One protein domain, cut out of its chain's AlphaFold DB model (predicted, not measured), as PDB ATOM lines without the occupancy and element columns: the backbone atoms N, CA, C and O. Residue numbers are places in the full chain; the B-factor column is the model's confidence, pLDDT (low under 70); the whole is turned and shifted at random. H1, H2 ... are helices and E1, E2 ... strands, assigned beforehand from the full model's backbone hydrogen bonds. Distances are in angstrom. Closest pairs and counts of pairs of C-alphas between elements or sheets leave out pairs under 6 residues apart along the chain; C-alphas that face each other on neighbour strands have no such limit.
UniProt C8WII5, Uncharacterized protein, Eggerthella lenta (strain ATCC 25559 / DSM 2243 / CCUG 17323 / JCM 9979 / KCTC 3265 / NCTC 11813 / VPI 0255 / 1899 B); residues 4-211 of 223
ATOM      1  N   ASP A   4     -33.594  14.108  -3.421       62.88
ATOM      2  CA  ASP A   4     -33.779  12.974  -4.336       62.88
ATOM      3  C   ASP A   4     -34.720  11.884  -3.792       62.88
ATOM      4  O   ASP A   4     -35.431  11.241  -4.564       62.88
ATOM      5  N   ASP A   5     -34.801  11.698  -2.470       69.31
ATOM      6  CA  ASP A   5     -35.772  10.771  -1.874       69.31
ATOM      7  C   ASP A   5     -37.197  11.330  -1.924       69.31
ATOM      8  O   ASP A   5     -38.154  10.564  -2.033       69.31
ATOM      9  N   ALA A   6     -37.346  12.657  -1.889       75.62
ATOM     10  CA  ALA A   6     -38.644  13.310  -2.007       75.62
ATOM     11  C   ALA A   6     -39.211  13.218  -3.432       75.62
ATOM     12  O   ALA A   6     -40.417  13.210  -3.602       75.62
ATOM     13  N   LEU A   7     -38.394  13.065  -4.475       81.19
ATOM     14  CA  LEU A   7     -38.915  12.920  -5.842       81.19
ATOM     15  C   LEU A   7     -39.627  11.578  -6.083       81.19
ATOM     16  O   LEU A   7     -40.419  11.460  -7.013       81.19
ATOM     17  N   LYS A   8     -39.413  10.579  -5.216       83.06
ATOM     18  CA  LYS A   8     -40.032   9.246  -5.327       83.06
ATOM     19  C   LYS A   8     -41.547   9.241  -5.097       83.06
ATOM     20  O   LYS A   8     -42.190   8.255  -5.440       83.06
ATOM     21  N   ILE A   9     -42.113  10.302  -4.513       84.25
ATOM     22  CA  ILE A   9     -43.567  10.435  -4.294       84.25
ATOM     23  C   ILE A   9     -44.315  10.999  -5.513       84.25
ATOM     24  O   ILE A   9     -45.546  11.045  -5.498       84.25
ATOM     25  N   VAL A  10     -43.595  11.458  -6.542       87.44
ATOM     26  CA  VAL A  10     -44.181  12.082  -7.730       87.44
ATOM     27  C   VAL A  10     -44.462  11.017  -8.786       87.44
ATOM     28  O   VAL A  10     -43.564  10.308  -9.232       87.44
ATOM     29  N   ASN A  11     -45.719  10.919  -9.210       89.94
ATOM     30  CA  ASN A  11     -46.184   9.939 -10.194       89.94
ATOM     31  C   ASN A  11     -46.066  10.458 -11.633       89.94
ATOM     32  O   ASN A  11     -45.889   9.685 -12.580       89.94
ATOM     33  N   TYR A  12     -46.177  11.774 -11.798       91.75
ATOM     34  CA  TYR A  12     -46.156  12.444 -13.089       91.75
ATOM     35  C   TYR A  12     -45.608  13.860 -12.944       91.75
ATOM     36  O   TYR A  12     -45.936  14.558 -11.983       91.75
ATOM     37  N   ILE A  13     -44.798  14.274 -13.917       93.81
ATOM     38  CA  ILE A  13     -44.242  15.619 -14.012       93.81
ATOM     39  C   ILE A  13     -44.584  16.201 -15.380       93.81
ATOM     40  O   ILE A  13     -44.273  15.607 -16.417       93.81
ATOM     41  N   ARG A  14     -45.146  17.410 -15.386       94.44
ATOM     42  CA  ARG A  14     -45.195  18.281 -16.560       94.44
ATOM     43  C   ARG A  14     -44.348  19.518 -16.320       94.44
ATOM     44  O   ARG A  14     -44.492  20.159 -15.284       94.44
ATOM     45  N   VAL A  15     -43.530  19.884 -17.296       94.06
ATOM     46  CA  VAL A  15     -42.831  21.171 -17.314       94.06
ATOM     47  C   VAL A  15     -43.231  21.925 -18.570       94.06
ATOM     48  O   VAL A  15     -43.059  21.420 -19.683       94.06
ATOM     49  N   ASP A  16     -43.767  23.127 -18.374       92.44
ATOM     50  CA  ASP A  16     -44.203  24.013 -19.448       92.44
ATOM     51  C   ASP A  16     -43.244  25.209 -19.510       92.44
ATOM     52  O   ASP A  16     -43.236  26.033 -18.599       92.44
ATOM     53  N   LEU A  17     -42.417  25.284 -20.555       90.31
ATOM     54  CA  LEU A  17     -41.490  26.392 -20.806       90.31
ATOM     55  C   LEU A  17     -42.169  27.466 -21.661       90.31
ATOM     56  O   LEU A  17     -42.706  27.168 -22.726       90.31
ATOM     57  N   VAL A  18     -42.105  28.725 -21.245       87.50
ATOM     58  CA  VAL A  18     -42.719  29.836 -21.983       87.50
ATOM     59  C   VAL A  18     -41.786  31.036 -21.968       87.50
ATOM     60  O   VAL A  18     -41.230  31.390 -20.933       87.50
ATOM     61  N   GLY A  19     -41.611  31.690 -23.112       83.38
ATOM     62  CA  GLY A  19     -40.899  32.968 -23.173       83.38
ATOM     63  C   GLY A  19     -40.187  33.214 -24.492       83.38
ATOM     64  O   GLY A  19     -40.165  32.368 -25.390       83.38
ATOM     65  N   SER A  20     -39.593  34.396 -24.613       82.19
ATOM     66  CA  SER A  20     -38.871  34.812 -25.822       82.19
ATOM     67  C   SER A  20     -37.489  34.146 -25.938       82.19
ATOM     68  O   SER A  20     -36.994  33.867 -27.039       82.19
ATOM     69  N   GLU A  21     -36.888  33.800 -24.799       85.88
ATOM     70  CA  GLU A  21     -35.609  33.100 -24.710       85.88
ATOM     71  C   GLU A  21     -35.749  31.580 -24.812       85.88
ATOM     72  O   GLU A  21     -34.733  30.898 -24.897       85.88
ATOM     73  N   TYR A  22     -36.968  31.035 -24.915       87.69
ATOM     74  CA  TYR A  22     -37.163  29.594 -25.085       87.69
ATOM     75  C   TYR A  22     -36.391  29.043 -26.301       87.69
ATOM     76  O   TYR A  22     -36.382  29.610 -27.415       87.69
ATOM     77  N   ARG A  23     -35.729  27.907 -26.075       87.81
ATOM     78  CA  ARG A  23     -34.974  27.131 -27.058       87.81
ATOM     79  C   ARG A  23     -35.339  25.658 -26.933       87.81
ATOM     80  O   ARG A  23     -35.314  25.093 -25.849       87.81
ATOM     81  N   PHE A  24     -35.555  25.008 -28.073       89.12
ATOM     82  CA  PHE A  24     -35.956  23.600 -28.129       89.12
ATOM     83  C   PHE A  24     -35.013  22.646 -27.369       89.12
ATOM     84  O   PHE A  24     -35.471  21.682 -26.763       89.12
ATOM     85  N   TYR A  25     -33.702  22.925 -27.331       90.06
ATOM     86  CA  TYR A  25     -32.744  22.071 -26.613       90.06
ATOM     87  C   TYR A  25     -33.003  21.999 -25.098       90.06
ATOM     88  O   TYR A  25     -32.636  21.006 -24.472       90.06
ATOM     89  N   GLN A  26     -33.645  23.018 -24.514       91.56
ATOM     90  CA  GLN A  26     -33.964  23.068 -23.085       91.56
ATOM     91  C   GLN A  26     -34.937  21.954 -22.697       91.56
ATOM     92  O   GLN A  26     -34.812  21.378 -21.622       91.56
ATOM     93  N   GLU A  27     -35.853  21.575 -23.596       93.75
ATOM     94  CA  GLU A  27     -36.767  20.462 -23.335       93.75
ATOM     95  C   GLU A  27     -36.018  19.143 -23.165       93.75
ATOM     96  O   GLU A  27     -36.293  18.378 -22.240       93.75
ATOM     97  N   GLN A  28     -35.049  18.879 -24.047       92.44
ATOM     98  CA  GLN A  28     -34.251  17.659 -23.982       92.44
ATOM     99  C   GLN A  28     -33.324  17.660 -22.764       92.44
ATOM    100  O   GLN A  28     -33.146  16.611 -22.146       92.44
ATOM    101  N   ALA A  29     -32.764  18.816 -22.399       92.38
ATOM    102  CA  ALA A  29     -31.941  18.952 -21.203       92.38
ATOM    103  C   ALA A  29     -32.741  18.619 -19.934       92.38
ATOM    104  O   ALA A  29     -32.307  17.778 -19.149       92.38
ATOM    105  N   ILE A  30     -33.951  19.175 -19.785       92.88
ATOM    106  CA  ILE A  30     -34.836  18.861 -18.651       92.88
ATOM    107  C   ILE A  30     -35.200  17.377 -18.642       92.88
ATOM    108  O   ILE A  30     -35.145  16.744 -17.592       92.88
ATOM    109  N   ARG A  31     -35.558  16.797 -19.796       93.25
ATOM    110  CA  ARG A  31     -35.862  15.358 -19.880       93.25
ATOM    111  C   ARG A  31     -34.680  14.520 -19.403       93.25
ATOM    112  O   ARG A  31     -34.876  13.619 -18.602       93.25
ATOM    113  N   ASN A  32     -33.466  14.839 -19.847       91.56
ATOM    114  CA  ASN A  32     -32.261  14.118 -19.442       91.56
ATOM    115  C   ASN A  32     -32.007  14.210 -17.935       91.56
ATOM    116  O   ASN A  32     -31.732  13.187 -17.311       91.56
ATOM    117  N   GLU A  33     -32.153  15.400 -17.360       90.94
ATOM    118  CA  GLU A  33     -31.966  15.632 -15.927       90.94
ATOM    119  C   GLU A  33     -33.019  14.885 -15.088       90.94
ATOM    120  O   GLU A  33     -32.721  14.230 -14.083       90.94
ATOM    121  N   LEU A  34     -34.273  14.913 -15.546       89.44
ATOM    122  CA  LEU A  34     -35.390  14.279 -14.861       89.44
ATOM    123  C   LEU A  34     -35.527  12.782 -15.163       89.44
ATOM    124  O   LEU A  34     -36.285  12.127 -14.462       89.44
ATOM    125  N   ASN A  35     -34.776  12.194 -16.104       85.25
ATOM    126  CA  ASN A  35     -34.831  10.751 -16.407       85.25
ATOM    127  C   ASN A  35     -34.531   9.858 -15.187       85.25
ATOM    128  O   ASN A  35     -34.904   8.688 -15.169       85.25
ATOM    129  N   SER A  36     -33.844  10.399 -14.177       76.94
ATOM    130  CA  SER A  36     -33.615   9.732 -12.890       76.94
ATOM    131  C   SER A  36     -34.879   9.611 -12.025       76.94
ATOM    132  O   SER A  36     -34.933   8.783 -11.115       76.94
ATOM    133  N   CYS A  37     -35.910  10.411 -12.304       78.19
ATOM    134  CA  CYS A  37     -37.206  10.329 -11.649       78.19
ATOM    135  C   CYS A  37     -37.967   9.131 -12.224       78.19
ATOM    136  O   CYS A  37     -38.225   9.062 -13.423       78.19
ATOM    137  N   ASN A  38     -38.354   8.187 -11.369       78.75
ATOM    138  CA  ASN A  38     -39.080   6.976 -11.763       78.75
ATOM    139  C   ASN A  38     -40.570   7.263 -12.055       78.75
ATOM    140  O   ASN A  38     -41.455   6.676 -11.436       78.75
ATOM    141  N   CYS A  39     -40.851   8.218 -12.943       85.50
ATOM    142  CA  CYS A  39     -42.190   8.733 -13.217       85.50
ATOM    143  C   CYS A  39     -42.340   9.179 -14.679       85.50
ATOM    144  O   CYS A  39     -41.360   9.325 -15.410       85.50
ATOM    145  N   SER A  40     -43.583   9.391 -15.120       89.62
ATOM    146  CA  SER A  40     -43.840   9.894 -16.474       89.62
ATOM    147  C   SER A  40     -43.525  11.386 -16.565       89.62
ATOM    148  O   SER A  40     -44.025  12.167 -15.758       89.62
ATOM    149  N   ILE A  41     -42.731  11.781 -17.564       92.69
ATOM    150  CA  ILE A  41     -42.257  13.161 -17.729       92.69
ATOM    151  C   ILE A  41     -42.698  13.713 -19.082       92.69
ATOM    152  O   ILE A  41     -42.367  13.180 -20.148       92.69
ATOM    153  N   VAL A  42     -43.402  14.839 -19.040       94.56
ATOM    154  CA  VAL A  42     -43.763  15.632 -20.211       94.56
ATOM    155  C   VAL A  42     -43.093  16.990 -20.090       94.56
ATOM    156  O   VAL A  42     -43.327  17.729 -19.145       94.56
ATOM    157  N   VAL A  43     -42.275  17.334 -21.077       93.94
ATOM    158  CA  VAL A  43     -41.710  18.678 -21.207       93.94
ATOM    159  C   VAL A  43     -42.172  19.235 -22.535       93.94
ATOM    160  O   VAL A  43     -42.071  18.543 -23.552       93.94
ATOM    161  N   ARG A  44     -42.707  20.448 -22.511       93.44
ATOM    162  CA  ARG A  44     -43.120  21.180 -23.705       93.44
ATOM    163  C   ARG A  44     -42.765  22.641 -23.530       93.44
ATOM    164  O   ARG A  44     -42.796  23.152 -22.412       93.44
ATOM    165  N   GLY A  45     -42.467  23.311 -24.626       89.31
ATOM    166  CA  GLY A  45     -42.265  24.741 -24.605       89.31
ATOM    167  C   GLY A  45     -42.869  25.449 -25.794       89.31
ATOM    168  O   GLY A  45     -43.077  24.876 -26.864       89.31
ATOM    169  N   GLU A  46     -43.144  26.728 -25.590       86.50
ATOM    170  CA  GLU A  46     -43.609  27.618 -26.636       86.50
ATOM    171  C   GLU A  46     -42.880  28.958 -26.580       86.50
ATOM    172  O   GLU A  46     -42.609  29.525 -25.517       86.50
ATOM    173  N   ARG A  47     -42.561  29.491 -27.764       82.62
ATOM    174  CA  ARG A  47     -42.101  30.874 -27.862       82.62
ATOM    175  C   ARG A  47     -43.291  31.791 -27.658       82.62
ATOM    176  O   ARG A  47     -44.224  31.770 -28.457       82.62
ATOM    177  N   SER A  48     -43.200  32.641 -26.647       76.12
ATOM    178  CA  SER A  48     -44.159  33.716 -26.415       76.12
ATOM    179  C   SER A  48     -43.457  35.066 -26.502       76.12
ATOM    180  O   SER A  48     -42.324  35.222 -26.049       76.12
ATOM    181  N   VAL A  49     -44.132  36.037 -27.118       61.88
ATOM    182  CA  VAL A  49     -43.661  37.426 -27.267       61.88
ATOM    183  C   VAL A  49     -44.183  38.306 -26.115       61.88
ATOM    184  O   VAL A  49     -43.851  39.485 -26.025       61.88
ATOM    185  N   ALA A  50     -45.014  37.753 -25.225       52.75
ATOM    186  CA  ALA A  50     -45.670  38.509 -24.168       52.75
ATOM    187  C   ALA A  50     -44.741  38.751 -22.959       52.75
ATOM    188  O   ALA A  50     -44.392  37.826 -22.236       52.75
ATOM    189  N   CYS A  51     -44.409  40.035 -22.776       45.78
ATOM    190  CA  CYS A  51     -44.011  40.752 -21.557       45.78
ATOM    191  C   CYS A  51     -42.849  40.205 -20.704       45.78
ATOM    192  O   CYS A  51     -43.039  39.387 -19.815       45.78
ATOM    193  N   GLY A  52     -41.672  40.821 -20.869       52.56
ATOM    194  CA  GLY A  52     -40.757  41.154 -19.763       52.56
ATOM    195  C   GLY A  52     -39.859  40.054 -19.193       52.56
ATOM    196  O   GLY A  52     -38.767  40.383 -18.739       52.56
ATOM    197  N   VAL A  53     -40.263  38.783 -19.243       58.47
ATOM    198  CA  VAL A  53     -39.470  37.653 -18.728       58.47
ATOM    199  C   VAL A  53     -38.776  36.946 -19.893       58.47
ATOM    200  O   VAL A  53     -39.436  36.541 -20.853       58.47
ATOM    201  N   GLY A  54     -37.447  36.798 -19.836       76.81
ATOM    202  CA  GLY A  54     -36.680  36.083 -20.862       76.81
ATOM    203  C   GLY A  54     -37.197  34.654 -21.058       76.81
ATOM    204  O   GLY A  54     -37.706  34.303 -22.129       76.81
ATOM    205  N   LEU A  55     -37.147  33.859 -19.989       83.75
ATOM    206  CA  LEU A  55     -37.670  32.498 -19.917       83.75
ATOM    207  C   LEU A  55     -38.415  32.295 -18.595       83.75
ATOM    208  O   LEU A  55     -37.890  32.607 -17.529       83.75
ATOM    209  N   ALA A  56     -39.614  31.732 -18.655       85.00
ATOM    210  CA  ALA A  56     -40.365  31.265 -17.502       85.00
ATOM    211  C   ALA A  56     -40.692  29.777 -17.655       85.00
ATOM    212  O   ALA A  56     -40.741  29.242 -18.768       85.00
ATOM    213  N   PHE A  57     -40.922  29.101 -16.536       88.44
ATOM    214  CA  PHE A  57     -41.375  27.720 -16.531       88.44
ATOM    215  C   PHE A  57     -42.437  27.482 -15.464       88.44
ATOM    216  O   PHE A  57     -42.381  28.061 -14.380       88.44
ATOM    217  N   ASN A  58     -43.380  26.599 -15.780       89.88
ATOM    218  CA  ASN A  58     -44.381  26.089 -14.850       89.88
ATOM    219  C   ASN A  58     -44.126  24.608 -14.587       89.88
ATOM    220  O   ASN A  58     -43.706  23.878 -15.490       89.88
ATOM    221  N   VAL A  59     -44.431  24.156 -13.375       91.69
ATOM    222  CA  VAL A  59     -44.305  22.751 -12.976       91.69
ATOM    223  C   VAL A  59     -45.670  22.224 -12.570       91.69
ATOM    224  O   VAL A  59     -46.326  22.795 -11.705       91.69
ATOM    225  N   VAL A  60     -46.072  21.101 -13.160       93.00
ATOM    226  CA  VAL A  60     -47.176  20.274 -12.670       93.00
ATOM    227  C   VAL A  60     -46.600  18.987 -12.110       93.00
ATOM    228  O   VAL A  60     -45.886  18.280 -12.821       93.00
ATOM    229  N   ALA A  61     -46.909  18.674 -10.860       92.44
ATOM    230  CA  ALA A  61     -46.488  17.448 -10.199       92.44
ATOM    231  C   ALA A  61     -47.711  16.720  -9.638       92.44
ATOM    232  O   ALA A  61     -48.422  17.260  -8.793       92.44
ATOM    233  N   ALA A  62     -47.941  15.487 -10.082       92.25
ATOM    234  CA  ALA A  62     -48.983  14.640  -9.512       92.25
ATOM    235  C   ALA A  62     -48.404  13.777  -8.393       92.25
ATOM    236  O   ALA A  62     -47.393  13.096  -8.585       92.25
ATOM    237  N   VAL A  63     -49.068  13.765  -7.242       91.19
ATOM    238  CA  VAL A  63     -48.678  12.973  -6.069       91.19
ATOM    239  C   VAL A  63     -49.856  12.125  -5.591       91.19
ATOM    240  O   VAL A  63     -51.011  12.389  -5.927       91.19
ATOM    241  N   ALA A  64     -49.573  11.063  -4.839       86.12
ATOM    242  CA  ALA A  64     -50.626  10.240  -4.245       86.12
ATOM    243  C   ALA A  64     -51.452  11.022  -3.200       86.12
ATOM    244  O   ALA A  64     -50.993  12.027  -2.649       86.12
ATOM    245  N   GLU A  65     -52.662  10.535  -2.902       76.00
ATOM    246  CA  GLU A  65     -53.422  10.992  -1.728       76.00
ATOM    247  C   GLU A  65     -52.614  10.684  -0.446       76.00
ATOM    248  O   GLU A  65     -51.800   9.759  -0.424       76.00
ATOM    249  N   ASP A  66     -52.801  11.480   0.608       82.56
ATOM    250  CA  ASP A  66     -52.169  11.317   1.934       82.56
ATOM    251  C   ASP A  66     -50.652  11.564   2.039       82.56
ATOM    252  O   ASP A  66     -50.036  11.297   3.076       82.56
ATOM    253  N   ILE A  67     -50.025  12.147   1.019       87.38
ATOM    254  CA  ILE A  67     -48.633  12.587   1.128       87.38
ATOM    255  C   ILE A  67     -48.522  13.822   2.038       87.38
ATOM    256  O   ILE A  67     -49.240  14.811   1.895       87.38
ATOM    257  N   ALA A  68     -47.566  13.788   2.970       86.81
ATOM    258  CA  ALA A  68     -47.305  14.901   3.877       86.81
ATOM    259  C   ALA A  68     -46.822  16.158   3.128       86.81
ATOM    260  O   ALA A  68     -45.909  16.086   2.307       86.81
ATOM    261  N   ALA A  69     -47.351  17.332   3.495       84.38
ATOM    262  CA  ALA A  69     -47.026  18.620   2.864       84.38
ATOM    263  C   ALA A  69     -45.515  18.904   2.755       84.38
ATOM    264  O   ALA A  69     -45.049  19.376   1.721       84.38
ATOM    265  N   GLY A  70     -44.735  18.561   3.787       85.31
ATOM    266  CA  GLY A  70     -43.279  18.747   3.772       85.31
ATOM    267  C   GLY A  70     -42.560  17.891   2.722       85.31
ATOM    268  O   GLY A  70     -41.565  18.327   2.151       85.31
ATOM    269  N   LEU A  71     -43.080  16.697   2.405       86.88
ATOM    270  CA  LEU A  71     -42.539  15.854   1.331       86.88
ATOM    271  C   LEU A  71     -42.864  16.432  -0.046       86.88
ATOM    272  O   LEU A  71     -41.993  16.451  -0.911       86.88
ATOM    273  N   ILE A  72     -44.084  16.946  -0.227       87.75
ATOM    274  CA  ILE A  72     -44.511  17.613  -1.466       87.75
ATOM    275  C   ILE A  72     -43.647  18.852  -1.724       87.75
ATOM    276  O   ILE A  72     -43.116  19.023  -2.816       87.75
ATOM    277  N   SER A  73     -43.450  19.685  -0.700       85.06
ATOM    278  CA  SER A  73     -42.587  20.867  -0.767       85.06
ATOM    279  C   SER A  73     -41.137  20.507  -1.096       85.06
ATOM    280  O   SER A  73     -40.542  21.098  -1.997       85.06
ATOM    281  N   ALA A  74     -40.572  19.494  -0.430       85.69
ATOM    282  CA  ALA A  74     -39.221  19.021  -0.726       85.69
ATOM    283  C   ALA A  74     -39.093  18.502  -2.169       85.69
ATOM    284  O   ALA A  74     -38.108  18.811  -2.841       85.69
ATOM    285  N   ALA A  75     -40.093  17.765  -2.661       87.75
ATOM    286  CA  ALA A  75     -40.127  17.282  -4.037       87.75
ATOM    287  C   ALA A  75     -40.172  18.446  -5.034       87.75
ATOM    288  O   ALA A  75     -39.363  18.490  -5.958       87.75
ATOM    289  N   LEU A  76     -41.056  19.425  -4.813       87.00
ATOM    290  CA  LEU A  76     -41.179  20.601  -5.672       87.00
ATOM    291  C   LEU A  76     -39.867  21.393  -5.733       87.00
ATOM    292  O   LEU A  76     -39.391  21.701  -6.823       87.00
ATOM    293  N   LYS A  77     -39.231  21.644  -4.582       83.69
ATOM    294  CA  LYS A  77     -37.918  22.306  -4.515       83.69
ATOM    295  C   LYS A  77     -36.852  21.532  -5.294       83.69
ATOM    296  O   LYS A  77     -36.086  22.131  -6.042       83.69
ATOM    297  N   GLY A  78     -36.829  20.205  -5.167       84.81
ATOM    298  CA  GLY A  78     -35.925  19.349  -5.941       84.81
ATOM    299  C   GLY A  78     -36.134  19.442  -7.442       84.81
ATOM    300  O   GLY A  78     -35.163  19.579  -8.182       84.81
ATOM    301  N   LEU A  79     -37.392  19.405  -7.888       88.12
ATOM    302  CA  LEU A  79     -37.734  19.546  -9.303       88.12
ATOM    303  C   LEU A  79     -37.255  20.882  -9.852       88.12
ATOM    304  O   LEU A  79     -36.615  20.916 -10.897       88.12
ATOM    305  N   VAL A  80     -37.526  21.965  -9.132       86.88
ATOM    306  CA  VAL A  80     -37.146  23.320  -9.532       86.88
ATOM    307  C   VAL A  80     -35.631  23.457  -9.671       86.88
ATOM    308  O   VAL A  80     -35.164  23.935 -10.703       86.88
ATOM    309  N   VAL A  81     -34.861  22.967  -8.693       85.06
ATOM    310  CA  VAL A  81     -33.388  22.982  -8.745       85.06
ATOM    311  C   VAL A  81     -32.872  22.219  -9.965       85.06
ATOM    312  O   VAL A  81     -32.041  22.742 -10.706       85.06
ATOM    313  N   LYS A  82     -33.398  21.014 -10.219       87.88
ATOM    314  CA  LYS A  82     -33.010  20.204 -11.384       87.88
ATOM    315  C   LYS A  82     -33.367  20.886 -12.704       87.88
ATOM    316  O   LYS A  82     -32.530  20.980 -13.594       87.88
ATOM    317  N   ILE A  83     -34.589  21.408 -12.827       89.62
ATOM    318  CA  ILE A  83     -35.053  22.101 -14.036       89.62
ATOM    319  C   ILE A  83     -34.180  23.321 -14.317       89.62
ATOM    320  O   ILE A  83     -33.720  23.479 -15.445       89.62
ATOM    321  N   LYS A  84     -33.908  24.149 -13.301       86.19
ATOM    322  CA  LYS A  84     -33.030  25.312 -13.439       86.19
ATOM    323  C   LYS A  84     -31.624  24.921 -13.862       86.19
ATOM    324  O   LYS A  84     -31.136  25.497 -14.826       86.19
ATOM    325  N   GLY A  85     -31.023  23.921 -13.214       86.38
ATOM    326  CA  GLY A  85     -29.707  23.405 -13.599       86.38
ATOM    327  C   GLY A  85     -29.668  22.893 -15.043       86.38
ATOM    328  O   GLY A  85     -28.686  23.094 -15.752       86.38
ATOM    329  N   ALA A  86     -30.761  22.293 -15.519       88.88
ATOM    330  CA  ALA A  86     -30.859  21.798 -16.887       88.88
ATOM    331  C   ALA A  86     -30.986  22.909 -17.948       88.88
ATOM    332  O   ALA A  86     -30.590  22.702 -19.096       88.88
ATOM    333  N   ILE A  87     -31.559  24.069 -17.604       86.69
ATOM    334  CA  ILE A  87     -31.829  25.160 -18.566       86.69
ATOM    335  C   ILE A  87     -30.962  26.402 -18.372       86.69
ATOM    336  O   ILE A  87     -31.009  27.298 -19.217       86.69
ATOM    337  N   SER A  88     -30.161  26.452 -17.307       74.81
ATOM    338  CA  SER A  88     -29.124  27.457 -17.106       74.81
ATOM    339  C   SER A  88     -28.039  27.286 -18.169       74.81
ATOM    340  O   SER A  88     -27.321  26.288 -18.183       74.81
ATOM    341  N   GLY A  89     -27.938  28.248 -19.086       62.75
ATOM    342  CA  GLY A  89     -26.872  28.328 -20.084       62.75
ATOM    343  C   GLY A  89     -26.206  29.698 -20.055       62.75
ATOM    344  O   GLY A  89     -26.802  30.670 -19.593       62.75
ATOM    345  N   GLU A  90     -24.973  29.783 -20.555       51.78
ATOM    346  CA  GLU A  90     -24.244  31.052 -20.650       51.78
ATOM    347  C   GLU A  90     -25.049  32.089 -21.455       51.78
ATOM    348  O   GLU A  90     -25.446  31.845 -22.596       51.78
ATOM    349  N   GLY A  91     -25.289  33.258 -20.853       52.03
ATOM    350  CA  GLY A  91     -25.923  34.400 -21.516       52.03
ATOM    351  C   GLY A  91     -27.456  34.393 -21.580       52.03
ATOM    352  O   GLY A  91     -28.015  35.264 -22.242       52.03
ATOM    353  N   LEU A  92     -28.137  33.455 -20.915       57.16
ATOM    354  CA  LEU A  92     -29.593  33.499 -20.721       57.16
ATOM    355  C   LEU A  92     -29.939  34.214 -19.411       57.16
ATOM    356  O   LEU A  92     -29.226  34.059 -18.418       57.16
ATOM    357  N   GLN A  93     -31.043  34.969 -19.385       63.12
ATOM    358  CA  GLN A  93     -31.574  35.448 -18.110       63.12
ATOM    359  C   GLN A  93     -32.011  34.251 -17.256       63.12
ATOM    360  O   GLN A  93     -32.446  33.219 -17.774       63.12
ATOM    361  N   ALA A  94     -31.889  34.383 -15.933       69.19
ATOM    362  CA  ALA A  94     -32.318  33.341 -15.011       69.19
ATOM    363  C   ALA A  94     -33.799  33.007 -15.253       69.19
ATOM    364  O   ALA A  94     -34.662  33.884 -15.193       69.19
ATOM    365  N   ALA A  95     -34.086  31.735 -15.537       77.88
ATOM    366  CA  ALA A  95     -35.446  31.295 -15.806       77.88
ATOM    367  C   ALA A  95     -36.326  31.485 -14.561       77.88
ATOM    368  O   ALA A  95     -35.966  31.034 -13.468       77.88
ATOM    369  N   CYS A  96     -37.483  32.123 -14.724       77.69
ATOM    370  CA  CYS A  96     -38.412  32.343 -13.622       77.69
ATOM    371  C   CYS A  96     -39.326  31.136 -13.403       77.69
ATOM    372  O   CYS A  96     -39.959  30.656 -14.345       77.69
ATOM    373  N   PHE A  97     -39.450  30.683 -12.155       81.88
ATOM    374  CA  PHE A  97     -40.461  29.700 -11.781       81.88
ATOM    375  C   PHE A  97     -41.806  30.402 -11.523       81.88
ATOM    376  O   PHE A  97     -42.000  31.004 -10.462       81.88
ATOM    377  N   ALA A  98     -42.707  30.338 -12.506       78.88
ATOM    378  CA  ALA A  98     -43.972  31.072 -12.507       78.88
ATOM    379  C   ALA A  98     -45.051  30.361 -11.680       78.88
ATOM    380  O   ALA A  98     -45.371  30.816 -10.584       78.88
ATOM    381  N   ASP A  99     -45.555  29.221 -12.149       84.38
ATOM    382  CA  ASP A  99     -46.640  28.510 -11.473       84.38
ATOM    383  C   ASP A  99     -46.245  27.092 -11.047       84.38
ATOM    384  O   ASP A  99     -45.658  26.322 -11.817       84.38
ATOM    385  N   ALA A 100     -46.662  26.713  -9.837       88.62
ATOM    386  CA  ALA A 100     -46.642  25.339  -9.352       88.62
ATOM    387  C   ALA A 100     -48.069  24.786  -9.286       88.62
ATOM    388  O   ALA A 100     -48.936  25.372  -8.640       88.62
ATOM    389  N   VAL A 101     -48.308  23.632  -9.903       91.56
ATOM    390  CA  VAL A 101     -49.564  22.883  -9.796       91.56
ATOM    391  C   VAL A 101     -49.261  21.526  -9.178       91.56
ATOM    392  O   VAL A 101     -48.481  20.747  -9.720       91.56
ATOM    393  N   ILE A 102     -49.875  21.237  -8.040       92.25
ATOM    394  CA  ILE A 102     -49.748  19.957  -7.350       92.25
ATOM    395  C   ILE A 102     -51.093  19.248  -7.473       92.25
ATOM    396  O   ILE A 102     -52.067  19.641  -6.835       92.25
ATOM    397  N   GLU A 103     -51.150  18.211  -8.298       92.25
ATOM    398  CA  GLU A 103     -52.364  17.418  -8.496       92.25
ATOM    399  C   GLU A 103     -52.446  16.372  -7.374       92.25
ATOM    400  O   GLU A 103     -51.601  15.471  -7.290       92.25
ATOM    401  N   VAL A 104     -53.439  16.503  -6.484       88.94
ATOM    402  CA  VAL A 104     -53.649  15.592  -5.346       88.94
ATOM    403  C   VAL A 104     -55.035  14.970  -5.436       88.94
ATOM    404  O   VAL A 104     -56.022  15.573  -5.016       88.94
ATOM    405  N   ALA A 105     -55.097  13.734  -5.936       82.94
ATOM    406  CA  ALA A 105     -56.316  12.936  -6.093       82.94
ATOM    407  C   ALA A 105     -57.472  13.689  -6.781       82.94
ATOM    408  O   ALA A 105     -57.630  13.608  -7.997       82.94
ATOM    409  N   ASP A 106     -58.283  14.410  -6.001       80.00
ATOM    410  CA  ASP A 106     -59.456  15.133  -6.476       80.00
ATOM    411  C   ASP A 106     -59.305  16.657  -6.578       80.00
ATOM    412  O   ASP A 106     -60.186  17.297  -7.166       80.00
ATOM    413  N   CYS A 107     -58.225  17.217  -6.028       86.94
ATOM    414  CA  CYS A 107     -58.017  18.651  -5.859       86.94
ATOM    415  C   CYS A 107     -56.624  19.080  -6.339       86.94
ATOM    416  O   CYS A 107     -55.607  18.572  -5.859       86.94
ATOM    417  N   ASP A 108     -56.587  20.066  -7.229       91.88
ATOM    418  CA  ASP A 108     -55.350  20.696  -7.683       91.88
ATOM    419  C   ASP A 108     -54.972  21.839  -6.736       91.88
ATOM    420  O   ASP A 108     -55.758  22.763  -6.501       91.88
ATOM    421  N   LEU A 109     -53.757  21.810  -6.199       90.50
ATOM    422  CA  LEU A 109     -53.201  22.905  -5.412       90.50
ATOM    423  C   LEU A 109     -52.341  23.767  -6.334       90.50
ATOM    424  O   LEU A 109     -51.306  23.318  -6.821       90.50
ATOM    425  N   ILE A 110     -52.780  24.991  -6.599       89.00
ATOM    426  CA  ILE A 110     -52.156  25.891  -7.566       89.00
ATOM    427  C   ILE A 110     -51.524  27.055  -6.810       89.00
ATOM    428  O   ILE A 110     -52.188  27.764  -6.054       89.00
ATOM    429  N   ILE A 111     -50.237  27.274  -7.029       85.88
ATOM    430  CA  ILE A 111     -49.470  28.360  -6.430       85.88
ATOM    431  C   ILE A 111     -48.962  29.213  -7.577       85.88
ATOM    432  O   ILE A 111     -48.184  28.731  -8.401       85.88
ATOM    433  N   LYS A 112     -49.431  30.459  -7.640       80.38
ATOM    434  CA  LYS A 112     -49.101  31.380  -8.731       80.38
ATOM    435  C   LYS A 112     -48.127  32.438  -8.269       80.38
ATOM    436  O   LYS A 112     -48.450  33.177  -7.338       80.38
ATOM    437  N   ALA A 113     -46.995  32.568  -8.946       71.81
ATOM    438  CA  ALA A 113     -46.076  33.668  -8.717       71.81
ATOM    439  C   ALA A 113     -46.103  34.672  -9.867       71.81
ATOM    440  O   ALA A 113     -46.185  34.328 -11.045       71.81
ATOM    441  N   ASN A 114     -46.023  35.953  -9.509       67.56
ATOM    442  CA  ASN A 114     -45.937  37.028 -10.480       67.56
ATOM    443  C   ASN A 114     -44.466  37.320 -10.810       67.56
ATOM    444  O   ASN A 114     -43.874  38.270 -10.293       67.56
ATOM    445  N   CYS A 115     -43.899  36.517 -11.713       65.25
ATOM    446  CA  CYS A 115     -42.535  36.692 -12.224       65.25
ATOM    447  C   CYS A 115     -42.262  38.111 -12.750       65.25
ATOM    448  O   CYS A 115     -41.160  38.628 -12.595       65.25
ATOM    449  N   ASN A 116     -43.269  38.765 -13.344       60.34
ATOM    450  CA  ASN A 116     -43.137  40.127 -13.871       60.34
ATOM    451  C   ASN A 116     -42.923  41.173 -12.769       60.34
ATOM    452  O   ASN A 116     -42.364  42.236 -13.032       60.34
ATOM    453  N   ALA A 117     -43.356  40.877 -11.543       56.62
ATOM    454  CA  ALA A 117     -43.137  41.706 -10.363       56.62
ATOM    455  C   ALA A 117     -41.867  41.309  -9.582       56.62
ATOM    456  O   ALA A 117     -41.662  41.792  -8.473       56.62
ATOM    457  N   GLY A 118     -41.028  40.417 -10.130       57.66
ATOM    458  CA  GLY A 118     -39.850  39.878  -9.441       57.66
ATOM    459  C   GLY A 118     -40.180  38.847  -8.357       57.66
ATOM    460  O   GLY A 118     -39.298  38.445  -7.601       57.66
ATOM    461  N   VAL A 119     -41.439  38.401  -8.274       60.50
ATOM    462  CA  VAL A 119     -41.863  37.363  -7.334       60.50
ATOM    463  C   VAL A 119     -41.657  36.011  -7.992       60.50
ATOM    464  O   VAL A 119     -42.426  35.619  -8.866       60.50
ATOM    465  N   ASN A 120     -40.634  35.292  -7.541       61.38
ATOM    466  CA  ASN A 120     -40.445  33.890  -7.892       61.38
ATOM    467  C   ASN A 120     -41.121  33.028  -6.833       61.38
ATOM    468  O   ASN A 120     -41.002  33.290  -5.633       61.38
ATOM    469  N   SER A 121     -41.778  31.956  -7.263       58.53
ATOM    470  CA  SER A 121     -42.403  31.015  -6.332       58.53
ATOM    471  C   SER A 121     -41.372  30.314  -5.422       58.53
ATOM    472  O   SER A 121     -41.712  29.832  -4.356       58.53
ATOM    473  N   GLU A 122     -40.079  30.363  -5.740       59.88
ATOM    474  CA  GLU A 122     -38.991  29.796  -4.925       59.88
ATOM    475  C   GLU A 122     -38.840  30.400  -3.526       59.88
ATOM    476  O   GLU A 122     -38.352  29.727  -2.618       59.88
ATOM    477  N   TYR A 123     -39.277  31.645  -3.338       59.75
ATOM    478  CA  TYR A 123     -39.174  32.366  -2.066       59.75
ATOM    479  C   TYR A 123     -40.332  32.050  -1.100       59.75
ATOM    480  O   TYR A 123     -40.452  32.633  -0.030       59.75
ATOM    481  N   VAL A 124     -41.203  31.114  -1.475       64.44
ATOM    482  CA  VAL A 124     -42.448  30.774  -0.781       64.44
ATOM    483  C   VAL A 124     -42.194  29.675   0.253       64.44
ATOM    484  O   VAL A 124     -41.615  28.626  -0.044       64.44
ATOM    485  N   ASN A 125     -42.708  29.854   1.475       66.88
ATOM    486  CA  ASN A 125     -42.816  28.752   2.431       66.88
ATOM    487  C   ASN A 125     -43.968  27.810   2.036       66.88
ATOM    488  O   ASN A 125     -45.088  27.890   2.546       66.88
ATOM    489  N   TYR A 126     -43.671  26.901   1.108       72.75
ATOM    490  CA  TYR A 126     -44.617  25.921   0.582       72.75
ATOM    491  C   TYR A 126     -45.227  25.006   1.652       72.75
ATOM    492  O   TYR A 126     -46.368  24.582   1.500       72.75
ATOM    493  N   ASP A 127     -44.509  24.700   2.736       79.25
ATOM    494  CA  ASP A 127     -44.945  23.717   3.732       79.25
ATOM    495  C   ASP A 127     -46.236  24.144   4.435       79.25
ATOM    496  O   ASP A 127     -47.157  23.341   4.590       79.25
ATOM    497  N   GLU A 128     -46.305  25.402   4.876       76.81
ATOM    498  CA  GLU A 128     -47.491  25.947   5.548       76.81
ATOM    499  C   GLU A 128     -48.650  26.133   4.578       76.81
ATOM    500  O   GLU A 128     -49.775  25.739   4.891       76.81
ATOM    501  N   LEU A 129     -48.366  26.645   3.381       79.56
ATOM    502  CA  LEU A 129     -49.375  26.850   2.351       79.56
ATOM    503  C   LEU A 129     -50.026  25.530   1.920       79.56
ATOM    504  O   LEU A 129     -51.247  25.396   1.991       79.56
ATOM    505  N   ILE A 130     -49.217  24.537   1.536       85.19
ATOM    506  CA  ILE A 130     -49.695  23.219   1.100       85.19
ATOM    507  C   ILE A 130     -50.462  22.543   2.236       85.19
ATOM    508  O   ILE A 130     -51.533  21.988   2.001       85.19
ATOM    509  N   ARG A 131     -49.970  22.623   3.482       85.12
ATOM    510  CA  ARG A 131     -50.674  22.062   4.643       85.12
ATOM    511  C   ARG A 131     -52.064  22.674   4.800       85.12
ATOM    512  O   ARG A 131     -53.037  21.931   4.874       85.12
ATOM    513  N   SER A 132     -52.174  24.002   4.797       82.44
ATOM    514  CA  SER A 132     -53.469  24.676   4.937       82.44
ATOM    515  C   SER A 132     -54.411  24.398   3.755       82.44
ATOM    516  O   SER A 132     -55.620  24.280   3.955       82.44
ATOM    517  N   MET A 133     -53.891  24.256   2.532       86.25
ATOM    518  CA  MET A 133     -54.691  23.872   1.362       86.25
ATOM    519  C   MET A 133     -55.234  22.439   1.471       86.25
ATOM    520  O   MET A 133     -56.416  22.203   1.212       86.25
ATOM    521  N   LEU A 134     -54.398  21.487   1.899       88.06
ATOM    522  CA  LEU A 134     -54.806  20.099   2.140       88.06
ATOM    523  C   LEU A 134     -55.849  20.004   3.262       88.06
ATOM    524  O   LEU A 134     -56.837  19.283   3.125       88.06
ATOM    525  N   GLU A 135     -55.674  20.762   4.348       85.94
ATOM    526  CA  GLU A 135     -56.644  20.844   5.447       85.94
ATOM    527  C   GLU A 135     -57.998  21.392   4.981       85.94
ATOM    528  O   GLU A 135     -59.041  20.832   5.333       85.94
ATOM    529  N   LEU A 136     -57.999  22.449   4.159       83.44
ATOM    530  CA  LEU A 136     -59.224  22.991   3.572       83.44
ATOM    531  C   LEU A 136     -59.911  21.956   2.674       83.44
ATOM    532  O   LEU A 136     -61.110  21.721   2.826       83.44
ATOM    533  N   SER A 137     -59.151  21.313   1.783       84.44
ATOM    534  CA  SER A 137     -59.653  20.261   0.893       84.44
ATOM    535  C   SER A 137     -60.320  19.129   1.678       84.44
ATOM    536  O   SER A 137     -61.463  18.762   1.397       84.44
ATOM    537  N   LYS A 138     -59.662  18.646   2.738       85.75
ATOM    538  CA  LYS A 138     -60.198  17.603   3.616       85.75
ATOM    539  C   LYS A 138     -61.480  18.041   4.323       85.75
ATOM    540  O   LYS A 138     -62.475  17.326   4.280       85.75
ATOM    541  N   LYS A 139     -61.493  19.236   4.920       81.88
ATOM    542  CA  LYS A 139     -62.666  19.774   5.629       81.88
ATOM    543  C   LYS A 139     -63.884  19.924   4.714       81.88
ATOM    544  O   LYS A 139     -65.015  19.657   5.125       81.88
ATOM    545  N   GLU A 140     -63.665  20.373   3.483       79.81
ATOM    546  CA  GLU A 140     -64.718  20.503   2.476       79.81
ATOM    547  C   GLU A 140     -65.227  19.124   2.026       79.81
ATOM    548  O   GLU A 140     -66.444  18.915   2.003       79.81
ATOM    549  N   LYS A 141     -64.322  18.160   1.789       81.69
ATOM    550  CA  LYS A 141     -64.656  16.760   1.464       81.69
ATOM    551  C   LYS A 141     -65.506  16.114   2.562       81.69
ATOM    552  O   LYS A 141     -66.560  15.559   2.258       81.69
ATOM    553  N   ASP A 142     -65.121  16.282   3.828       81.75
ATOM    554  CA  ASP A 142     -65.870  15.797   5.000       81.75
ATOM    555  C   ASP A 142     -67.260  16.454   5.121       81.75
ATOM    556  O   ASP A 142     -68.195  15.872   5.671       81.75
ATOM    557  N   SER A 143     -67.424  17.654   4.555       77.81
ATOM    558  CA  SER A 143     -68.701  18.378   4.470       77.81
ATOM    559  C   SER A 143     -69.520  18.028   3.214       77.81
ATOM    560  O   SER A 143     -70.534  18.674   2.943       77.81
ATOM    561  N   GLY A 144     -69.083  17.045   2.418       76.88
ATOM    562  CA  GLY A 144     -69.735  16.621   1.175       76.88
ATOM    563  C   GLY A 144     -69.508  17.555  -0.020       76.88
ATOM    564  O   GLY A 144     -70.203  17.439  -1.030       76.88
ATOM    565  N   ARG A 145     -68.558  18.495   0.073       74.50
ATOM    566  CA  ARG A 145     -68.223  19.451  -0.992       74.50
ATOM    567  C   ARG A 145     -66.879  19.081  -1.611       74.50
ATOM    568  O   ARG A 145     -65.848  19.122  -0.955       74.50
ATOM    569  N   ILE A 146     -66.880  18.746  -2.899       76.44
ATOM    570  CA  ILE A 146     -65.652  18.355  -3.604       76.44
ATOM    571  C   ILE A 146     -65.027  19.593  -4.247       76.44
ATOM    572  O   ILE A 146     -65.621  20.210  -5.139       76.44
ATOM    573  N   ILE A 147     -63.833  19.961  -3.784       80.56
ATOM    574  CA  ILE A 147     -63.011  21.007  -4.396       80.56
ATOM    575  C   ILE A 147     -62.276  20.406  -5.596       80.56
ATOM    576  O   ILE A 147     -61.702  19.330  -5.491       80.56
ATOM    577  N   LYS A 148     -62.315  21.103  -6.731       85.62
ATOM    578  CA  LYS A 148     -61.525  20.808  -7.928       85.62
ATOM    579  C   LYS A 148     -60.141  21.451  -7.859       85.62
ATOM    580  O   LYS A 148     -59.176  20.808  -8.233       85.62
ATOM    581  N   ALA A 149     -60.056  22.712  -7.438       88.06
ATOM    582  CA  ALA A 149     -58.786  23.425  -7.356       88.06
ATOM    583  C   ALA A 149     -58.793  24.486  -6.251       88.06
ATOM    584  O   ALA A 149     -59.822  25.122  -6.009       88.06
ATOM    585  N   ILE A 150     -57.636  24.697  -5.627       85.56
ATOM    586  CA  ILE A 150     -57.355  25.800  -4.708       85.56
ATOM    587  C   ILE A 150     -56.166  26.572  -5.278       85.56
ATOM    588  O   ILE A 150     -55.069  26.031  -5.354       85.56
ATOM    589  N   GLU A 151     -56.369  27.829  -5.662       86.25
ATOM    590  CA  GLU A 151     -55.312  28.699  -6.182       86.25
ATOM    591  C   GLU A 151     -54.931  29.756  -5.139       86.25
ATOM    592  O   GLU A 151     -55.783  30.542  -4.712       86.25
ATOM    593  N   ALA A 152     -53.652  29.811  -4.764       81.94
ATOM    594  CA  ALA A 152     -53.095  30.864  -3.922       81.94
ATOM    595  C   ALA A 152     -52.052  31.686  -4.690       81.94
ATOM    596  O   ALA A 152     -51.094  31.116  -5.223       81.94
ATOM    597  N   PRO A 153     -52.200  33.019  -4.740       73.62
ATOM    598  CA  PRO A 153     -51.159  33.880  -5.272       73.62
ATOM    599  C   PRO A 153     -50.013  34.052  -4.264       73.62
ATOM    600  O   PRO A 153     -50.213  34.047  -3.046       73.62
ATOM    601  N   CYS A 154     -48.806  34.243  -4.778       71.94
ATOM    602  CA  CYS A 154     -47.692  34.817  -4.034       71.94
ATOM    603  C   CYS A 154     -47.810  36.346  -4.047       71.94
ATOM    604  O   CYS A 154     -48.270  36.926  -5.029       71.94
ATOM    605  N   ASP A 155     -47.394  36.990  -2.964       65.25
ATOM    606  CA  ASP A 155     -47.469  38.442  -2.778       65.25
ATOM    607  C   ASP A 155     -46.192  38.954  -2.109       65.25
ATOM    608  O   ASP A 155     -45.438  38.176  -1.523       65.25
ATOM    609  N   ILE A 156     -45.953  40.260  -2.189       65.44
ATOM    610  CA  ILE A 156     -44.810  40.913  -1.553       65.44
ATOM    611  C   ILE A 156     -45.285  41.576  -0.262       65.44
ATOM    612  O   ILE A 156     -46.130  42.470  -0.258       65.44
ATOM    613  N   ASP A 157     -44.706  41.161   0.855       65.75
ATOM    614  CA  ASP A 157     -44.838  41.840   2.128       65.75
ATOM    615  C   ASP A 157     -43.958  43.095   2.158       65.75
ATOM    616  O   ASP A 157     -42.766  43.053   2.464       65.75
ATOM    617  N   LEU A 158     -44.580  44.230   1.848       66.06
ATOM    618  CA  LEU A 158     -43.960  45.555   1.902       66.06
ATOM    619  C   LEU A 158     -43.917  46.150   3.320       66.06
ATOM    620  O   LEU A 158     -43.488  47.287   3.487       66.06
ATOM    621  N   THR A 159     -44.398  45.433   4.344       68.00
ATOM    622  CA  THR A 159     -44.406  45.943   5.728       68.00
ATOM    623  C   THR A 159     -43.074  45.752   6.451       68.00
ATOM    624  O   THR A 159     -42.875  46.308   7.532       68.00
ATOM    625  N   LYS A 160     -42.153  44.986   5.857       61.91
ATOM    626  CA  LYS A 160     -40.802  44.740   6.368       61.91
ATOM    627  C   LYS A 160     -39.799  45.734   5.775       61.91
ATOM    628  O   LYS A 160     -39.979  46.208   4.658       61.91
ATOM    629  N   GLU A 161     -38.721  46.013   6.516       64.94
ATOM    630  CA  GLU A 161     -37.619  46.879   6.047       64.94
ATOM    631  C   GLU A 161     -36.969  46.352   4.759       64.94
ATOM    632  O   GLU A 161     -36.575  47.133   3.897       64.94
ATOM    633  N   VAL A 162     -36.909  45.025   4.618       63.03
ATOM    634  CA  VAL A 162     -36.568  44.330   3.375       63.03
ATOM    635  C   VAL A 162     -37.835  43.620   2.895       63.03
ATOM    636  O   VAL A 162     -38.350  42.789   3.650       63.03
ATOM    637  N   PRO A 163     -38.357  43.938   1.693       61.56
ATOM    638  CA  PRO A 163     -39.530  43.269   1.144       61.56
ATOM    639  C   PRO A 163     -39.354  41.749   1.138       61.56
ATOM    640  O   PRO A 163     -38.308  41.247   0.732       61.56
ATOM    641  N   ASP A 164     -40.380  41.028   1.578       62.84
ATOM    642  CA  ASP A 164     -40.354  39.565   1.674       62.84
ATOM    643  C   ASP A 164     -41.461  38.949   0.819       62.84
ATOM    644  O   ASP A 164     -42.530  39.538   0.666       62.84
ATOM    645  N   VAL A 165     -41.238  37.766   0.253       64.06
ATOM    646  CA  VAL A 165     -42.270  37.075  -0.529       64.06
ATOM    647  C   VAL A 165     -43.102  36.221   0.413       64.06
ATOM    648  O   VAL A 165     -42.597  35.330   1.091       64.06
ATOM    649  N   ARG A 166     -44.413  36.452   0.431       64.62
ATOM    650  CA  ARG A 166     -45.353  35.682   1.242       64.62
ATOM    651  C   ARG A 166     -46.331  34.897   0.386       64.62
ATOM    652  O   ARG A 166     -46.759  35.315  -0.688       64.62
ATOM    653  N   CYS A 167     -46.755  33.760   0.918       62.66
ATOM    654  CA  CYS A 167     -47.921  33.050   0.420       62.66
ATOM    655  C   CYS A 167     -49.178  33.785   0.889       62.66
ATOM    656  O   CYS A 167     -49.409  33.881   2.099       62.66
ATOM    657  N   CYS A 168     -50.027  34.271  -0.016       62.41
ATOM    658  CA  CYS A 168     -51.312  34.809   0.417       62.41
ATOM    659  C   CYS A 168     -52.204  33.702   0.983       62.41
ATOM    660  O   CYS A 168     -52.298  32.605   0.437       62.41
ATOM    661  N   GLY A 169     -52.900  34.018   2.076       52.38
ATOM    662  CA  GLY A 169     -54.003  33.212   2.597       52.38
ATOM    663  C   GLY A 169     -53.642  32.044   3.515       52.38
ATOM    664  O   GLY A 169     -54.544  31.289   3.876       52.38
ATOM    665  N   VAL A 170     -52.395  31.919   3.989       53.75
ATOM    666  CA  VAL A 170     -52.094  31.044   5.143       53.75
ATOM    667  C   VAL A 170     -52.951  31.502   6.331       53.75
ATOM    668  O   VAL A 170     -52.836  32.634   6.794       53.75
ATOM    669  N   GLY A 171     -53.890  30.657   6.764       49.00
ATOM    670  CA  GLY A 171     -54.869  30.991   7.808       49.00
ATOM    671  C   GLY A 171     -55.999  31.949   7.392       49.00
ATOM    672  O   GLY A 171     -56.874  32.230   8.210       49.00
ATOM    673  N   ASN A 172     -56.038  32.424   6.140       60.00
ATOM    674  CA  ASN A 172     -57.108  33.278   5.617       60.00
ATOM    675  C   ASN A 172     -57.548  32.844   4.209       60.00
ATOM    676  O   ASN A 172     -57.190  33.441   3.193       60.00
ATOM    677  N   PHE A 173     -58.400  31.823   4.181       55.97
ATOM    678  CA  PHE A 173     -58.917  31.172   2.973       55.97
ATOM    679  C   PHE A 173     -59.700  32.096   2.022       55.97
ATOM    680  O   PHE A 173     -59.936  31.723   0.878       55.97
ATOM    681  N   SER A 174     -60.101  33.294   2.468       55.28
ATOM    682  CA  SER A 174     -60.780  34.285   1.613       55.28
ATOM    683  C   SER A 174     -59.874  34.886   0.533       55.28
ATOM    684  O   SER A 174     -60.371  35.483  -0.418       55.28
ATOM    685  N   LEU A 175     -58.557  34.708   0.671       64.94
ATOM    686  CA  LEU A 175     -57.548  35.149  -0.291       64.94
ATOM    687  C   LEU A 175     -57.229  34.085  -1.354       64.94
ATOM    688  O   LEU A 175     -56.381  34.318  -2.213       64.94
ATOM    689  N   TRP A 176     -57.876  32.918  -1.294       73.06
ATOM    690  CA  TRP A 176     -57.692  31.842  -2.263       73.06
ATOM    691  C   TRP A 176     -58.852  31.776  -3.240       73.06
ATOM    692  O   TRP A 176     -60.013  31.989  -2.885       73.06
ATOM    693  N   ARG A 177     -58.543  31.388  -4.475       76.06
ATOM    694  CA  ARG A 177     -59.565  31.010  -5.443       76.06
ATOM    695  C   ARG A 177     -59.871  29.526  -5.277       76.06
ATOM    696  O   ARG A 177     -59.022  28.689  -5.553       76.06
ATOM    697  N   VAL A 178     -61.085  29.196  -4.843       74.31
ATOM    698  CA  VAL A 178     -61.532  27.808  -4.658       74.31
ATOM    699  C   VAL A 178     -62.563  27.459  -5.726       74.31
ATOM    700  O   VAL A 178     -63.639  28.049  -5.785       74.31
ATOM    701  N   THR A 179     -62.236  26.483  -6.568       80.62
ATOM    702  CA  THR A 179     -63.118  25.970  -7.624       80.62
ATOM    703  C   THR A 179     -63.732  24.658  -7.151       80.62
ATOM    704  O   THR A 179     -62.992  23.733  -6.829       80.62
ATOM    705  N   HIS A 180     -65.060  24.526  -7.123       75.00
ATOM    706  CA  HIS A 180     -65.738  23.282  -6.725       75.00
ATOM    707  C   HIS A 180     -66.176  22.464  -7.950       75.00
ATOM    708  O   HIS A 180     -66.560  23.025  -8.974       75.00
ATOM    709  N   ARG A 181     -66.185  21.125  -7.853       67.88
ATOM    710  CA  ARG A 181     -66.625  20.251  -8.965       67.88
ATOM    711  C   ARG A 181     -68.115  20.388  -9.305       67.88
ATOM    712  O   ARG A 181     -68.498  20.126 -10.440       67.88
ATOM    713  N   ASN A 182     -68.935  20.825  -8.350       62.12
ATOM    714  CA  ASN A 182     -70.396  20.888  -8.480       62.12
ATOM    715  C   ASN A 182     -70.929  22.313  -8.763       62.12
ATOM    716  O   ASN A 182     -72.122  22.555  -8.590       62.12
ATOM    717  N   GLY A 183     -70.064  23.245  -9.185       53.94
ATOM    718  CA  GLY A 183     -70.400  24.646  -9.471       53.94
ATOM    719  C   GLY A 183     -69.676  25.634  -8.548       53.94
ATOM    720  O   GLY A 183     -69.492  25.365  -7.363       53.94
ATOM    721  N   ASP A 184     -69.244  26.766  -9.107       45.62
ATOM    722  CA  ASP A 184     -68.372  27.739  -8.438       45.62
ATOM    723  C   ASP A 184     -69.064  28.482  -7.284       45.62
ATOM    724  O   ASP A 184     -70.210  28.923  -7.400       45.62
ATOM    725  N   ARG A 185     -68.327  28.724  -6.191       45.88
ATOM    726  CA  ARG A 185     -68.693  29.714  -5.170       45.88
ATOM    727  C   ARG A 185     -67.679  30.860  -5.222       45.88
ATOM    728  O   ARG A 185     -66.583  30.739  -4.692       45.88
ATOM    729  N   TRP A 186     -68.042  31.960  -5.879       42.34
ATOM    730  CA  TRP A 186     -67.238  33.192  -5.932       42.34
ATOM    731  C   TRP A 186     -67.463  34.081  -4.689       42.34
ATOM    732  O   TRP A 186     -68.516  34.001  -4.050       42.34
ATOM    733  N   PRO A 187     -66.501  34.966  -4.368       44.00
ATOM    734  CA  PRO A 187     -66.653  36.359  -4.797       44.00
ATOM    735  C   PRO A 187     -65.500  36.821  -5.701       44.00
ATOM    736  O   PRO A 187     -64.325  36.627  -5.408       44.00
ATOM    737  N   CYS A 188     -65.870  37.435  -6.823       40.72
ATOM    738  CA  CYS A 188     -65.059  37.596  -8.031       40.72
ATOM    739  C   CYS A 188     -64.239  38.870  -8.155       40.72
ATOM    740  O   CYS A 188     -63.539  39.032  -9.143       40.72
ATOM    741  N   TRP A 189     -64.342  39.806  -7.219       38.22
ATOM    742  CA  TRP A 189     -64.082  41.205  -7.582       38.22
ATOM    743  C   TRP A 189     -62.764  41.795  -7.062       38.22
ATOM    744  O   TRP A 189     -62.502  42.964  -7.313       38.22
ATOM    745  N   LEU A 190     -61.913  41.011  -6.391       40.28
ATOM    746  CA  LEU A 190     -60.583  41.461  -5.934       40.28
ATOM    747  C   LEU A 190     -59.409  40.829  -6.701       40.28
ATOM    748  O   LEU A 190     -58.322  41.398  -6.704       40.28
ATOM    749  N   TYR A 191     -59.630  39.680  -7.351       39.66
ATOM    750  CA  TYR A 191     -58.567  38.849  -7.933       39.66
ATOM    751  C   TYR A 191     -57.935  39.467  -9.191       39.66
ATOM    752  O   TYR A 191     -56.710  39.513  -9.290       39.66
ATOM    753  N   ASP A 192     -58.751  40.012 -10.099       36.91
ATOM    754  CA  ASP A 192     -58.252  40.652 -11.327       36.91
ATOM    755  C   ASP A 192     -57.780  42.090 -11.056       36.91
ATOM    756  O   ASP A 192     -56.741  42.519 -11.542       36.91
ATOM    757  N   ALA A 193     -58.483  42.837 -10.196       35.34
ATOM    758  CA  ALA A 193     -58.197  44.256  -9.980       35.34
ATOM    759  C   ALA A 193     -56.842  44.526  -9.300       35.34
ATOM    760  O   ALA A 193     -56.223  45.546  -9.590       35.34
ATOM    761  N   ALA A 194     -56.374  43.652  -8.403       42.12
ATOM    762  CA  ALA A 194     -55.106  43.860  -7.698       42.12
ATOM    763  C   ALA A 194     -53.877  43.420  -8.516       42.12
ATOM    764  O   ALA A 194     -52.830  44.047  -8.400       42.12
ATOM    765  N   ASN A 195     -54.009  42.384  -9.355       43.62
ATOM    766  CA  ASN A 195     -52.900  41.836 -10.146       43.62
ATOM    767  C   ASN A 195     -52.765  42.467 -11.545       43.62
ATOM    768  O   ASN A 195     -51.644  42.553 -12.041       43.62
ATOM    769  N   ASP A 196     -53.856  42.958 -12.153       37.28
ATOM    770  CA  ASP A 196     -53.806  43.707 -13.427       37.28
ATOM    771  C   ASP A 196     -53.548  45.209 -13.235       37.28
ATOM    772  O   ASP A 196     -53.259  45.934 -14.193       37.28
ATOM    773  N   CYS A 197     -53.613  45.710 -11.997       34.97
ATOM    774  CA  CYS A 197     -53.103  47.038 -11.698       34.97
ATOM    775  C   CYS A 197     -51.577  46.976 -11.682       34.97
ATOM    776  O   CYS A 197     -50.968  46.627 -10.675       34.97
ATOM    777  N   PHE A 198     -50.963  47.366 -12.799       39.62
ATOM    778  CA  PHE A 198     -49.583  47.839 -12.836       39.62
ATOM    779  C   PHE A 198     -49.388  48.863 -11.712       39.62
ATOM    780  O   PHE A 198     -49.700  50.041 -11.882       39.62
ATOM    781  N   LEU A 199     -48.889  48.434 -10.552       39.44
ATOM    782  CA  LEU A 199     -48.357  49.365  -9.576       39.44
ATOM    783  C   LEU A 199     -47.098  49.945 -10.224       39.44
ATOM    784  O   LEU A 199     -46.173  49.183 -10.526       39.44
ATOM    785  N   PRO A 200     -47.050  51.256 -10.520       35.19
ATOM    786  CA  PRO A 200     -45.835  51.858 -11.025       35.19
ATOM    787  C   PRO A 200     -44.791  51.724  -9.919       35.19
ATOM    788  O   PRO A 200     -44.836  52.430  -8.915       35.19
ATOM    789  N   LEU A 201     -43.876  50.770 -10.089       41.59
ATOM    790  CA  LEU A 201     -42.690  50.661  -9.257       41.59
ATOM    791  C   LEU A 201     -41.969  52.007  -9.362       41.59
ATOM    792  O   LEU A 201     -41.553  52.404 -10.456       41.59
ATOM    793  N   ALA A 202     -41.907  52.741  -8.248       43.34
ATOM    794  CA  ALA A 202     -41.239  54.034  -8.173       43.34
ATOM    795  C   ALA A 202     -39.823  53.917  -8.765       43.34
ATOM    796  O   ALA A 202     -39.192  52.873  -8.628       43.34
ATOM    797  N   GLU A 203     -39.306  54.959  -9.422       42.19
ATOM    798  CA  GLU A 203     -38.031  54.883 -10.164       42.19
ATOM    799  C   GLU A 203     -36.845  54.356  -9.333       42.19
ATOM    800  O   GLU A 203     -35.959  53.708  -9.888       42.19
ATOM    801  N   GLY A 204     -36.870  54.517  -8.003       44.72
ATOM    802  CA  GLY A 204     -35.880  53.924  -7.093       44.72
ATOM    803  C   GLY A 204     -35.884  52.386  -7.041       44.72
ATOM    804  O   GLY A 204     -34.841  51.786  -6.804       44.72
ATOM    805  N   PHE A 205     -37.012  51.731  -7.334       41.66
ATOM    806  CA  PHE A 205     -37.149  50.266  -7.353       41.66
ATOM    807  C   PHE A 205     -36.485  49.629  -8.587       41.66
ATOM    808  O   PHE A 205     -35.960  48.522  -8.507       41.66
ATOM    809  N   LYS A 206     -36.445  50.335  -9.731       38.78
ATOM    810  CA  LYS A 206     -35.731  49.859 -10.935       38.78
ATOM    811  C   LYS A 206     -34.215  49.846 -10.739       38.78
ATOM    812  O   LYS A 206     -33.543  48.998 -11.316       38.78
ATOM    813  N   GLN A 207     -33.692  50.761  -9.923       39.47
ATOM    814  CA  GLN A 207     -32.258  50.869  -9.649       39.47
ATOM    815  C   GLN A 207     -31.756  49.824  -8.644       39.47
ATOM    816  O   GLN A 207     -30.603  49.429  -8.750       39.47
ATOM    817  N   GLN A 208     -32.599  49.317  -7.735       40.78
ATOM    818  CA  GLN A 208     -32.215  48.242  -6.804       40.78
ATOM    819  C   GLN A 208     -32.299  46.834  -7.407       40.78
ATOM    820  O   GLN A 208     -31.531  45.970  -7.014       40.78
ATOM    821  N   ILE A 209     -33.159  46.595  -8.402       39.50
ATOM    822  CA  ILE A 209     -33.166  45.316  -9.143       39.50
ATOM    823  C   ILE A 209     -32.003  45.258 -10.160       39.50
ATOM    824  O   ILE A 209     -31.590  44.182 -10.582       39.50
ATOM    825  N   GLN A 210     -31.436  46.413 -10.534       36.31
ATOM    826  CA  GLN A 210     -30.229  46.532 -11.367       36.31
ATOM    827  C   GLN A 210     -28.948  46.845 -10.572       36.31
ATOM    828  O   GLN A 210     -27.897  47.044 -11.180       36.31
ATOM    829  N   GLY A 211     -29.022  46.902  -9.241       34.50
ATOM    830  CA  GLY A 211     -27.910  47.263  -8.368       34.50
ATOM    831  C   GLY A 211     -27.506  46.083  -7.498       34.50
ATOM    832  O   GLY A 211     -28.289  45.649  -6.664       34.50
TER     833      GLY A 211
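What this domain is: This is residues 4 to 211 of the 223 residues of an uncharacterized protein of Eggerthella lenta (strain ATCC 25559 / DSM 2243 / CCUG 17323 / JCM 9979 / KCTC 3265 / NCTC 11813 / VPI 0255 / 1899 B) (UniProt C8WII5). One large, twisted sheet of eight strands makes a wall through the domain, and helices H2, H3 and H4 cover one of its faces, H3 lying between H2 and H4. Short H1 packs on H3, while a tail with H5 and H6 follows E8, its residues 202 to 208 sticking out. The printed part has 208 residues, in the order H1 E1 H2 E2 E3 H3 E4 E5 H4 E6 E7 E8 H5 H6, of mixed class. The sheet is mixed and branches at E6. The whole is compact, with a radius of gyration of the C-alphas of 17.6 A and spans of 52 by 44 by 30 A.

Where its parts are: The sheet's strands are E1, residues 10 to 19, 26.2 A long; E2, 40 to 47, 23.9 A; E3, 56 to 63, 23.1 A; E4, 96 to 104, 24.1 A; E5, 107 to 112, 15.8 A; E6, 147 to 157, 28.4 A; E7, 164 to 167; and E8, 177 to 180. The helices are H1, residues 4 to 9; H2, 24 to 34, 16.2 A; H3, 69 to 87, 27.1 A; H4, 126 to 142, 24.0 A; H5, 191 to 195; and H6, 203 to 209. C-alpha 4 is at (-33.779, 12.974, -4.336), C-alpha 147 at (-63.011, 21.007, -4.396) and C-alpha 209 at (-33.166, 45.316, -9.143).

How they stand to each other: E1 is parallel to E2, with N 15 and O 42 2.8 A apart, and antiparallel to E3, with N 14 and O 60 at 2.8 A. E3 and E4 are parallel, N 61 and O 101 at 2.8 A. E4 and E5 form an antiparallel hairpin, N 102 and O 109 at 2.8 A. E5 and E6 are parallel, N 110 and O 150 at 2.8 A. On the other side of E6 lie E7, in a hairpin with it, N 157 and O 164 at 2.7 A, and antiparallel E8, N 151 and O 177 at 2.8 A. Three strand-helix-strand units, each two parallel neighbour strands with a helix between, are E1, H2, E2 and E3, H3, E4, with right-handed crossovers, and E5, H4, E6, left-handed. H2, H3 and H4 are on the same face, at heights over the sheet of 8.8, 9.0 and 9.0 A. H3, the hub, touches H1 (Ala 75 and Ala 6, closest C-alphas 4.7 A), H2 (Ala 86 and Ile 30, 5.2 A) and H4 (Gly 70 and Asp 127, 5.2 A), each at a steep tilt. H1 only grazes the sheet; H5 is only just not on it, with 4 pairs of C-alphas within 10 A, and H6 is not on it. Every O i to N i+4 pair is within hydrogen-bond range in H3 and H4, against 6 of 7 in H2, 2 of 3 in H6, 0 of 2 in H1 and 0 of 1 in H5; O i to N i+3 pairs within range number 3 of 3 in H1 and 0 of 2 in H5.

The domain as a whole: The C-alphas farthest apart, those of Gly 144 and Gly 211, are 52.7 A apart. The printed part has no cut, and its one long link is E5 to H4, 13 residues. Mean pLDDT of the printed part is 73.3; 77 residues are under 70, among them residues 114 to 125, 155 to 175 and 181 to 211.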